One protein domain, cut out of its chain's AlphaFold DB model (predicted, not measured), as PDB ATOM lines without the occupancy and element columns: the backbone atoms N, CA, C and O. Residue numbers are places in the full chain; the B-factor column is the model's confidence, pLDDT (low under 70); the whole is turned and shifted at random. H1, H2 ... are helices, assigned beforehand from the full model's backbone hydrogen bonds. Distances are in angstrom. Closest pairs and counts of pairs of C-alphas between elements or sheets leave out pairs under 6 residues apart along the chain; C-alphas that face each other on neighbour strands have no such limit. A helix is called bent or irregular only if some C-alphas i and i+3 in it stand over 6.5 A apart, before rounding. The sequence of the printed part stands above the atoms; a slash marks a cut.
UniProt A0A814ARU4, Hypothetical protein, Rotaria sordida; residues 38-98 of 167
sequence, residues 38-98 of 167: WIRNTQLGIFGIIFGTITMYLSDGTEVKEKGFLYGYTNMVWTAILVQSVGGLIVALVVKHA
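This is residues 38 to 98 of the 167 residues of the protein "Hypothetical protein" of Rotaria sordida (UniProt A0A814ARU4). Two long helices, H1 and H2, make an open, narrow V: they come near each other where H1 begins and toward the end of H2, and spread apart from there. The wide end of the V is bridged by the last part of H1, past a sharp kink near residue 60, and by the link of residues 68 to 74. The printed part has 61 residues with two named helices, H1 then H2, and no named strand; its class is all helix. The whole is loose, with a radius of gyration of the C-alphas of 14.5 A, and elongated, spanning 45 by 25 by 15 A.

Start with the longest helix, H1, residues 38 to 67, and set beside it H2, residues 75 to 97. They are close but not clearly touching, with 2 pairs of C-alphas within 8 A; look at the closest, those of Asn 41 and Ala 92, 7.3 A apart. Their centres are 17.0 A apart. They run opposite ways at a shallow tilt of 28 degrees, though the line of H1 is a rough one. In H2 every O i to N i+4 pair is within hydrogen-bond range; in H1, 24 of 26 are.

Find C-alpha 38 at (-111.437, -15.902, 7.226); from there H1 runs 34.6 A to C-alpha 67 at (-125.286, -23.562, -23.592). On the way it is irregular, with C-alphas 59 and 62 8.5 A apart, and has a kink of 88 degrees near residue 60. H2 runs 33.2 A, from C-alpha 75 to C-alpha 97 at (-103.561, -5.080, 8.869).

Look at Glu 66 and Ala 98 for the two C-alphas farthest apart, 45.5 A. Residues 42 to 52, which belong to H1, stand free, and so do residues 72 to 87, of which 75 to 87 belong to H2. The link from H1 to H2 is short, with 7 residues, and the printed part has no cut. The mean pLDDT of the printed part is 91.0, and no printed residue of this model is under 70.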
ATOM      1  N   TRP A  38    -110.983 -14.814   8.077       87.12
ATOM      2  CA  TRP A  38    -111.437 -15.902   7.226       87.12
ATOM      3  C   TRP A  38    -112.933 -16.167   7.398       87.12
ATOM      4  O   TRP A  38    -113.632 -16.291   6.401       87.12
ATOM      5  N   ILE A  39    -113.454 -16.164   8.630       89.38
ATOM      6  CA  ILE A  39    -114.891 -16.349   8.875       89.38
ATOM      7  C   ILE A  39    -115.691 -15.186   8.282       89.38
ATOM      8  O   ILE A  39    -116.690 -15.417   7.603       89.38
ATOM      9  N   ARG A  40    -115.243 -13.939   8.485       87.06
ATOM     10  CA  ARG A  40    -115.903 -12.753   7.910       87.06
ATOM     11  C   ARG A  40    -115.889 -12.772   6.384       87.06
ATOM     12  O   ARG A  40    -116.917 -12.523   5.759       87.06
ATOM     13  N   ASN A  41    -114.754 -13.122   5.787       88.88
ATOM     14  CA  ASN A  41    -114.615 -13.218   4.343       88.88
ATOM     15  C   ASN A  41    -115.462 -14.361   3.760       88.88
ATOM     16  O   ASN A  41    -116.078 -14.184   2.716       88.88
ATOM     17  N   THR A  42    -115.581 -15.496   4.456       90.75
ATOM     18  CA  THR A  42    -116.481 -16.591   4.060       90.75
ATOM     19  C   THR A  42    -117.950 -16.178   4.146       90.75
ATOM     20  O   THR A  42    -118.701 -16.441   3.211       90.75
ATOM     21  N   GLN A  43    -118.371 -15.489   5.213       91.69
ATOM     22  CA  GLN A  43    -119.740 -14.962   5.334       91.69
ATOM     23  C   GLN A  43    -120.088 -14.040   4.159       91.69
ATOM     24  O   GLN A  43    -121.136 -14.194   3.536       91.69
ATOM     25  N   LEU A  44    -119.183 -13.121   3.817       89.19
ATOM     26  CA  LEU A  44    -119.348 -12.224   2.674       89.19
ATOM     27  C   LEU A  44    -119.309 -12.971   1.337       89.19
ATOM     28  O   LEU A  44    -120.103 -12.670   0.450       89.19
ATOM     29  N   GLY A  45    -118.445 -13.980   1.209       91.50
ATOM     30  CA  GLY A  45    -118.368 -14.845   0.035       91.50
ATOM     31  C   GLY A  45    -119.669 -15.605  -0.226       91.50
ATOM     32  O   GLY A  45    -120.105 -15.677  -1.370       91.50
ATOM     33  N   ILE A  46    -120.342 -16.098   0.821       94.31
ATOM     34  CA  ILE A  46    -121.648 -16.767   0.695       94.31
ATOM     35  C   ILE A  46    -122.692 -15.804   0.120       94.31
ATOM     36  O   ILE A  46    -123.383 -16.154  -0.837       94.31
ATOM     37  N   PHE A  47    -122.777 -14.576   0.643       92.81
ATOM     38  CA  PHE A  47    -123.665 -13.560   0.069       92.81
ATOM     39  C   PHE A  47    -123.280 -13.223  -1.377       92.81
ATOM     40  O   PHE A  47    -124.161 -13.112  -2.229       92.81
ATOM     41  N   GLY A  48    -121.983 -13.135  -1.679       92.44
ATOM     42  CA  GLY A  48    -121.473 -12.929  -3.034       92.44
ATOM     43  C   GLY A  48    -121.913 -14.019  -4.014       92.44
ATOM     44  O   GLY A  48    -122.348 -13.700  -5.116       92.44
ATOM     45  N   ILE A  49    -121.885 -15.292  -3.607       94.44
ATOM     46  CA  ILE A  49    -122.357 -16.418  -4.431       94.44
ATOM     47  C   ILE A  49    -123.863 -16.308  -4.692       94.44
ATOM     48  O   ILE A  49    -124.303 -16.492  -5.829       94.44
ATOM     49  N   ILE A  50    -124.658 -15.975  -3.669       95.62
ATOM     50  CA  ILE A  50    -126.115 -15.822  -3.800       95.62
ATOM     51  C   ILE A  50    -126.442 -14.692  -4.783       95.62
ATOM     52  O   ILE A  50    -127.141 -14.918  -5.773       95.62
ATOM     53  N   PHE A  51    -125.905 -13.490  -4.557       93.69
ATOM     54  CA  PHE A  51    -126.157 -12.343  -5.432       93.69
ATOM     55  C   PHE A  51    -125.577 -12.537  -6.836       93.69
ATOM     56  O   PHE A  51    -126.217 -12.151  -7.814       93.69
ATOM     57  N   GLY A  52    -124.414 -13.181  -6.960       92.81
ATOM     58  CA  GLY A  52    -123.808 -13.517  -8.247       92.81
ATOM     59  C   GLY A  52    -124.680 -14.468  -9.064       92.81
ATOM     60  O   GLY A  52    -124.921 -14.220 -10.242       92.81
ATOM     61  N   THR A  53    -125.241 -15.497  -8.426       91.56
ATOM     62  CA  THR A  53    -126.136 -16.459  -9.090       91.56
ATOM     63  C   THR A  53    -127.451 -15.806  -9.515       91.56
ATOM     64  O   THR A  53    -127.925 -16.039 -10.625       91.56
ATOM     65  N   ILE A  54    -128.029 -14.949  -8.662       95.25
ATOM     66  CA  ILE A  54    -129.238 -14.184  -9.003       95.25
ATOM     67  C   ILE A  54    -128.963 -13.268 -10.200       95.25
ATOM     68  O   ILE A  54    -129.734 -13.265 -11.154       95.25
ATOM     69  N   THR A  55    -127.850 -12.529 -10.176       92.75
ATOM     70  CA  THR A  55    -127.471 -11.605 -11.258       92.75
ATOM     71  C   THR A  55    -127.264 -12.355 -12.570       92.75
ATOM     72  O   THR A  55    -127.832 -11.966 -13.584       92.75
ATOM     73  N   MET A  56    -126.546 -13.481 -12.540       92.12
ATOM     74  CA  MET A  56    -126.365 -14.353 -13.703       92.12
ATOM     75  C   MET A  56    -127.710 -14.813 -14.284       92.12
ATOM     76  O   MET A  56    -127.899 -14.781 -15.496       92.12
ATOM     77  N   TYR A  57    -128.661 -15.221 -13.438       90.44
ATOM     78  CA  TYR A  57    -129.973 -15.668 -13.911       90.44
ATOM     79  C   TYR A  57    -130.804 -14.529 -14.519       90.44
ATOM     80  O   TYR A  57    -131.527 -14.753 -15.488       90.44
ATOM     81  N   LEU A  58    -130.712 -13.319 -13.958       93.62
ATOM     82  CA  LEU A  58    -131.443 -12.147 -14.444       93.62
ATOM     83  C   LEU A  58    -130.861 -11.575 -15.741       93.62
ATOM     84  O   LEU A  58    -131.629 -11.109 -16.579       93.62
ATOM     85  N   SER A  59    -129.537 -11.594 -15.899       90.88
ATOM     86  CA  SER A  59    -128.853 -11.040 -17.072       90.88
ATOM     87  C   SER A  59    -128.774 -12.037 -18.227       90.88
ATOM     88  O   SER A  59    -129.206 -11.716 -19.329       90.88
ATOM     89  N   ASP A  60    -128.304 -13.259 -17.960       91.19
ATOM     90  CA  ASP A  60    -127.886 -14.214 -18.999       91.19
ATOM     91  C   ASP A  60    -128.567 -15.588 -18.845       91.19
ATOM     92  O   ASP A  60    -128.131 -16.599 -19.399       91.19
ATOM     93  N   GLY A  61    -129.660 -15.665 -18.077       86.62
ATOM     94  CA  GLY A  61    -130.290 -16.932 -17.696       86.62
ATOM     95  C   GLY A  61    -130.794 -17.787 -18.866       86.62
ATOM     96  O   GLY A  61    -130.857 -19.010 -18.733       86.62
ATOM     97  N   THR A  62    -131.148 -17.185 -20.004       86.81
ATOM     98  CA  THR A  62    -131.529 -17.917 -21.226       86.81
ATOM     99  C   THR A  62    -130.321 -18.595 -21.863       86.81
ATOM    100  O   THR A  62    -130.360 -19.793 -22.132       86.81
ATOM    101  N   GLU A  63    -129.219 -17.867 -22.016       86.56
ATOM    102  CA  GLU A  63    -127.989 -18.373 -22.622       86.56
ATOM    103  C   GLU A  63    -127.329 -19.454 -21.753       86.56
ATOM    104  O   GLU A  63    -126.890 -20.487 -22.265       86.56
ATOM    105  N   VAL A  64    -127.356 -19.282 -20.428       89.50
ATOM    106  CA  VAL A  64    -126.865 -20.286 -19.471       89.50
ATOM    107  C   VAL A  64    -127.679 -21.584 -19.534       89.50
ATOM    108  O   VAL A  64    -127.107 -22.664 -19.384       89.50
ATOM    109  N   LYS A  65    -128.997 -21.516 -19.774       86.88
ATOM    110  CA  LYS A  65    -129.847 -22.713 -19.925       86.88
ATOM    111  C   LYS A  65    -129.585 -23.456 -21.230       86.88
ATOM    112  O   LYS A  65    -129.625 -24.682 -21.232       86.88
ATOM    113  N   GLU A  66    -129.339 -22.733 -22.317       89.06
ATOM    114  CA  GLU A  66    -129.132 -23.326 -23.641       89.06
ATOM    115  C   GLU A  66    -127.728 -23.910 -23.814       89.06
ATOM    116  O   GLU A  66    -127.577 -25.007 -24.351       89.06
ATOM    117  N   LYS A  67    -126.693 -23.194 -23.360       87.75
ATOM    118  CA  LYS A  67    -125.286 -23.562 -23.592       87.75
ATOM    119  C   LYS A  67    -124.621 -24.221 -22.380       87.75
ATOM    120  O   LYS A  67    -123.608 -24.903 -22.531       87.75
ATOM    121  N   GLY A  68    -125.205 -24.058 -21.195       86.75
ATOM    122  CA  GLY A  68    -124.644 -24.495 -19.920       86.75
ATOM    123  C   GLY A  68    -123.737 -23.440 -19.277       86.75
ATOM    124  O   GLY A  68    -123.118 -22.624 -19.952       86.75
ATOM    125  N   PHE A  69    -123.627 -23.478 -17.946       86.62
ATOM    126  CA  PHE A  69    -122.869 -22.497 -17.150       86.62
ATOM    127  C   PHE A  69    -121.378 -22.411 -17.513       86.62
ATOM    128  O   PHE A  69    -120.804 -21.329 -17.534       86.62
ATOM    129  N   LEU A  70    -120.746 -23.548 -17.813       88.69
ATOM    130  CA  LEU A  70    -119.306 -23.628 -18.095       88.69
ATOM    131  C   LEU A  70    -118.972 -23.478 -19.585       88.69
ATOM    132  O   LEU A  70    -117.863 -23.803 -20.017       88.69
ATOM    133  N   TYR A  71    -119.922 -23.018 -20.395       89.12
ATOM    134  CA  TYR A  71    -119.688 -22.828 -21.817       89.12
ATOM    135  C   TYR A  71    -118.649 -21.724 -22.062       89.12
ATOM    136  O   TYR A  71    -118.756 -20.624 -21.530       89.12
ATOM    137  N   GLY A  72    -117.622 -22.018 -22.867       88.00
ATOM    138  CA  GLY A  72    -116.572 -21.050 -23.212       88.00
ATOM    139  C   GLY A  72    -115.478 -20.854 -22.153       88.00
ATOM    140  O   GLY A  72    -114.632 -19.974 -22.313       88.00
ATOM    141  N   TYR A  73    -115.439 -21.674 -21.096       92.31
ATOM    142  CA  TYR A  73    -114.363 -21.625 -20.101       92.31
ATOM    143  C   TYR A  73    -113.047 -22.135 -20.702       92.31
ATOM    144  O   TYR A  73    -112.830 -23.335 -20.858       92.31
ATOM    145  N   THR A  74    -112.148 -21.210 -21.030       95.00
ATOM    146  CA  THR A  74    -110.783 -21.516 -21.481       95.00
ATOM    147  C   THR A  74    -109.795 -21.488 -20.312       95.00
ATOM    148  O   THR A  74    -110.107 -21.005 -19.222       95.00
ATOM    149  N   ASN A  75    -108.559 -21.948 -20.536       94.19
ATOM    150  CA  ASN A  75    -107.492 -21.859 -19.530       94.19
ATOM    151  C   ASN A  75    -107.269 -20.416 -19.037       94.19
ATOM    152  O   ASN A  75    -106.999 -20.216 -17.858       94.19
ATOM    153  N   MET A  76    -107.458 -19.408 -19.899       94.12
ATOM    154  CA  MET A  76    -107.349 -17.995 -19.512       94.12
ATOM    155  C   MET A  76    -108.442 -17.580 -18.519       94.12
ATOM    156  O   MET A  76    -108.160 -16.838 -17.581       94.12
ATOM    157  N   VAL A  77    -109.670 -18.088 -18.687       95.06
ATOM    158  CA  VAL A  77    -110.784 -17.833 -17.758       95.06
ATOM    159  C   VAL A  77    -110.467 -18.422 -16.386       95.06
ATOM    160  O   VAL A  77    -110.609 -17.734 -15.378       95.06
ATOM    161  N   TRP A  78    -109.952 -19.654 -16.335       94.31
ATOM    162  CA  TRP A  78    -109.522 -20.271 -15.077       94.31
ATOM    163  C   TRP A  78    -108.412 -19.476 -14.388       94.31
ATOM    164  O   TRP A  78    -108.503 -19.219 -13.188       94.31
ATOM    165  N   THR A  79    -107.399 -19.022 -15.131       96.44
ATOM    166  CA  THR A  79    -106.346 -18.165 -14.570       96.44
ATOM    167  C   THR A  79    -106.912 -16.845 -14.044       96.44
ATOM    168  O   THR A  79    -106.559 -16.444 -12.938       96.44
ATOM    169  N   ALA A  80    -107.828 -16.196 -14.769       94.75
ATOM    170  CA  ALA A  80    -108.465 -14.959 -14.322       94.75
ATOM    171  C   ALA A  80    -109.287 -15.159 -13.035       94.75
ATOM    172  O   ALA A  80    -109.185 -14.351 -12.111       94.75
ATOM    173  N   ILE A  81    -110.043 -16.260 -12.932       95.31
ATOM    174  CA  ILE A  81    -110.805 -16.618 -11.724       95.31
ATOM    175  C   ILE A  81    -109.865 -16.824 -10.533       95.31
ATOM    176  O   ILE A  81    -110.133 -16.309  -9.444       95.31
ATOM    177  N   LEU A  82    -108.759 -17.547 -10.726       96.19
ATOM    178  CA  LEU A  82    -107.774 -17.787  -9.669       96.19
ATOM    179  C   LEU A  82    -107.109 -16.484  -9.219       96.19
ATOM    180  O   LEU A  82    -107.057 -16.216  -8.019       96.19
ATOM    181  N   VAL A  83    -106.664 -15.648 -10.160       94.94
ATOM    182  CA  VAL A  83    -106.044 -14.349  -9.859       94.94
ATOM    183  C   VAL A  83    -107.018 -13.437  -9.113       94.94
ATOM    184  O   VAL A  83    -106.631 -12.858  -8.100       94.94
ATOM    185  N   GLN A  84    -108.287 -13.362  -9.527       93.62
ATOM    186  CA  GLN A  84    -109.283 -12.542  -8.828       93.62
ATOM    187  C   GLN A  84    -109.644 -13.079  -7.448       93.62
ATOM    188  O   GLN A  84    -109.803 -12.297  -6.511       93.62
ATOM    189  N   SER A  85    -109.731 -14.399  -7.294       93.44
ATOM    190  CA  SER A  85    -110.017 -15.015  -5.998       93.44
ATOM    191  C   SER A  85    -108.878 -14.758  -5.009       93.44
ATOM    192  O   SER A  85    -109.116 -14.305  -3.891       93.44
ATOM    193  N   VAL A  86    -107.629 -14.978  -5.431       94.62
ATOM    194  CA  VAL A  86    -106.441 -14.716  -4.603       94.62
ATOM    195  C   VAL A  86    -106.293 -13.220  -4.321       94.62
ATOM    196  O   VAL A  86    -106.063 -12.840  -3.175       94.62
ATOM    197  N   GLY A  87    -106.492 -12.364  -5.326       92.19
ATOM    198  CA  GLY A  87    -106.469 -10.912  -5.166       92.19
ATOM    199  C   GLY A  87    -107.482 -10.426  -4.128       92.19
ATOM    200  O   GLY A  87    -107.126  -9.644  -3.249       92.19
ATOM    201  N   GLY A  88    -108.710 -10.954  -4.151       91.38
ATOM    202  CA  GLY A  88    -109.737 -10.647  -3.151       91.38
ATOM    203  C   GLY A  88    -109.336 -11.044  -1.724       91.38
ATOM    204  O   GLY A  88    -109.527 -10.264  -0.790       91.38
ATOM    205  N   LEU A  89    -108.712 -12.216  -1.551       91.94
ATOM    206  CA  LEU A  89    -108.194 -12.658  -0.249       91.94
ATOM    207  C   LEU A  89    -107.050 -11.765   0.255       91.94
ATOM    208  O   LEU A  89    -107.029 -11.398   1.430       91.94
ATOM    209  N   ILE A  90    -106.123 -11.382  -0.628       92.00
ATOM    210  CA  ILE A  90    -105.023 -10.467  -0.293       92.00
ATOM    211  C   ILE A  90    -105.581  -9.107   0.128       92.00
ATOM    212  O   ILE A  90    -105.159  -8.569   1.149       92.00
ATOM    213  N   VAL A  91    -106.571  -8.573  -0.594       89.75
ATOM    214  CA  VAL A  91    -107.228  -7.306  -0.240       89.75
ATOM    215  C   VAL A  91    -107.855  -7.375   1.152       89.75
ATOM    216  O   VAL A  91    -107.663  -6.453   1.943       89.75
ATOM    217  N   ALA A  92    -108.535  -8.471   1.500       88.62
ATOM    218  CA  ALA A  92    -109.095  -8.654   2.840       88.62
ATOM    219  C   ALA A  92    -108.013  -8.631   3.938       88.62
ATOM    220  O   ALA A  92    -108.202  -8.020   4.991       88.62
ATOM    221  N   LEU A  93    -106.858  -9.255   3.687       88.31
ATOM    222  CA  LEU A  93    -105.723  -9.234   4.612       88.31
ATOM    223  C   LEU A  93    -105.091  -7.844   4.729       88.31
ATOM    224  O   LEU A  93    -104.774  -7.428   5.844       88.31
ATOM    225  N   VAL A  94    -104.933  -7.124   3.615       87.56
ATOM    226  CA  VAL A  94    -104.404  -5.752   3.606       87.56
ATOM    227  C   VAL A  94    -105.325  -4.828   4.393       87.56
ATOM    228  O   VAL A  94    -104.842  -4.101   5.248       87.56
ATOM    229  N   VAL A  95    -106.644  -4.897   4.196       86.81
ATOM    230  CA  VAL A  95    -107.607  -4.060   4.940       86.81
ATOM    231  C   VAL A  95    -107.650  -4.411   6.432       86.81
ATOM    232  O   VAL A  95    -107.947  -3.549   7.253       86.81
ATOM    233  N   LYS A  96    -107.333  -5.655   6.816       85.62
ATOM    234  CA  LYS A  96    -107.226  -6.027   8.234       85.62
ATOM    235  C   LYS A  96    -106.002  -5.403   8.909       85.62
ATOM    236  O   LYS A  96    -106.109  -4.932  10.036       85.62
ATOM    237  N   HIS A  97    -104.838  -5.486   8.264       83.56
ATOM    238  CA  HIS A  97    -103.561  -5.080   8.869       83.56
ATOM    239  C   HIS A  97    -103.210  -3.613   8.607       83.56
ATOM    240  O   HIS A  97    -102.403  -3.040   9.332       83.56
ATOM    241  N   ALA A  98    -103.809  -3.019   7.582       85.06
ATOM    242  CA  ALA A  98    -103.726  -1.606   7.261       85.06
ATOM    243  C   ALA A  98    -105.134  -0.981   7.295       85.06
ATOM    244  O   ALA A  98    -106.013  -1.449   8.016       85.06
TER     245      ALA A  98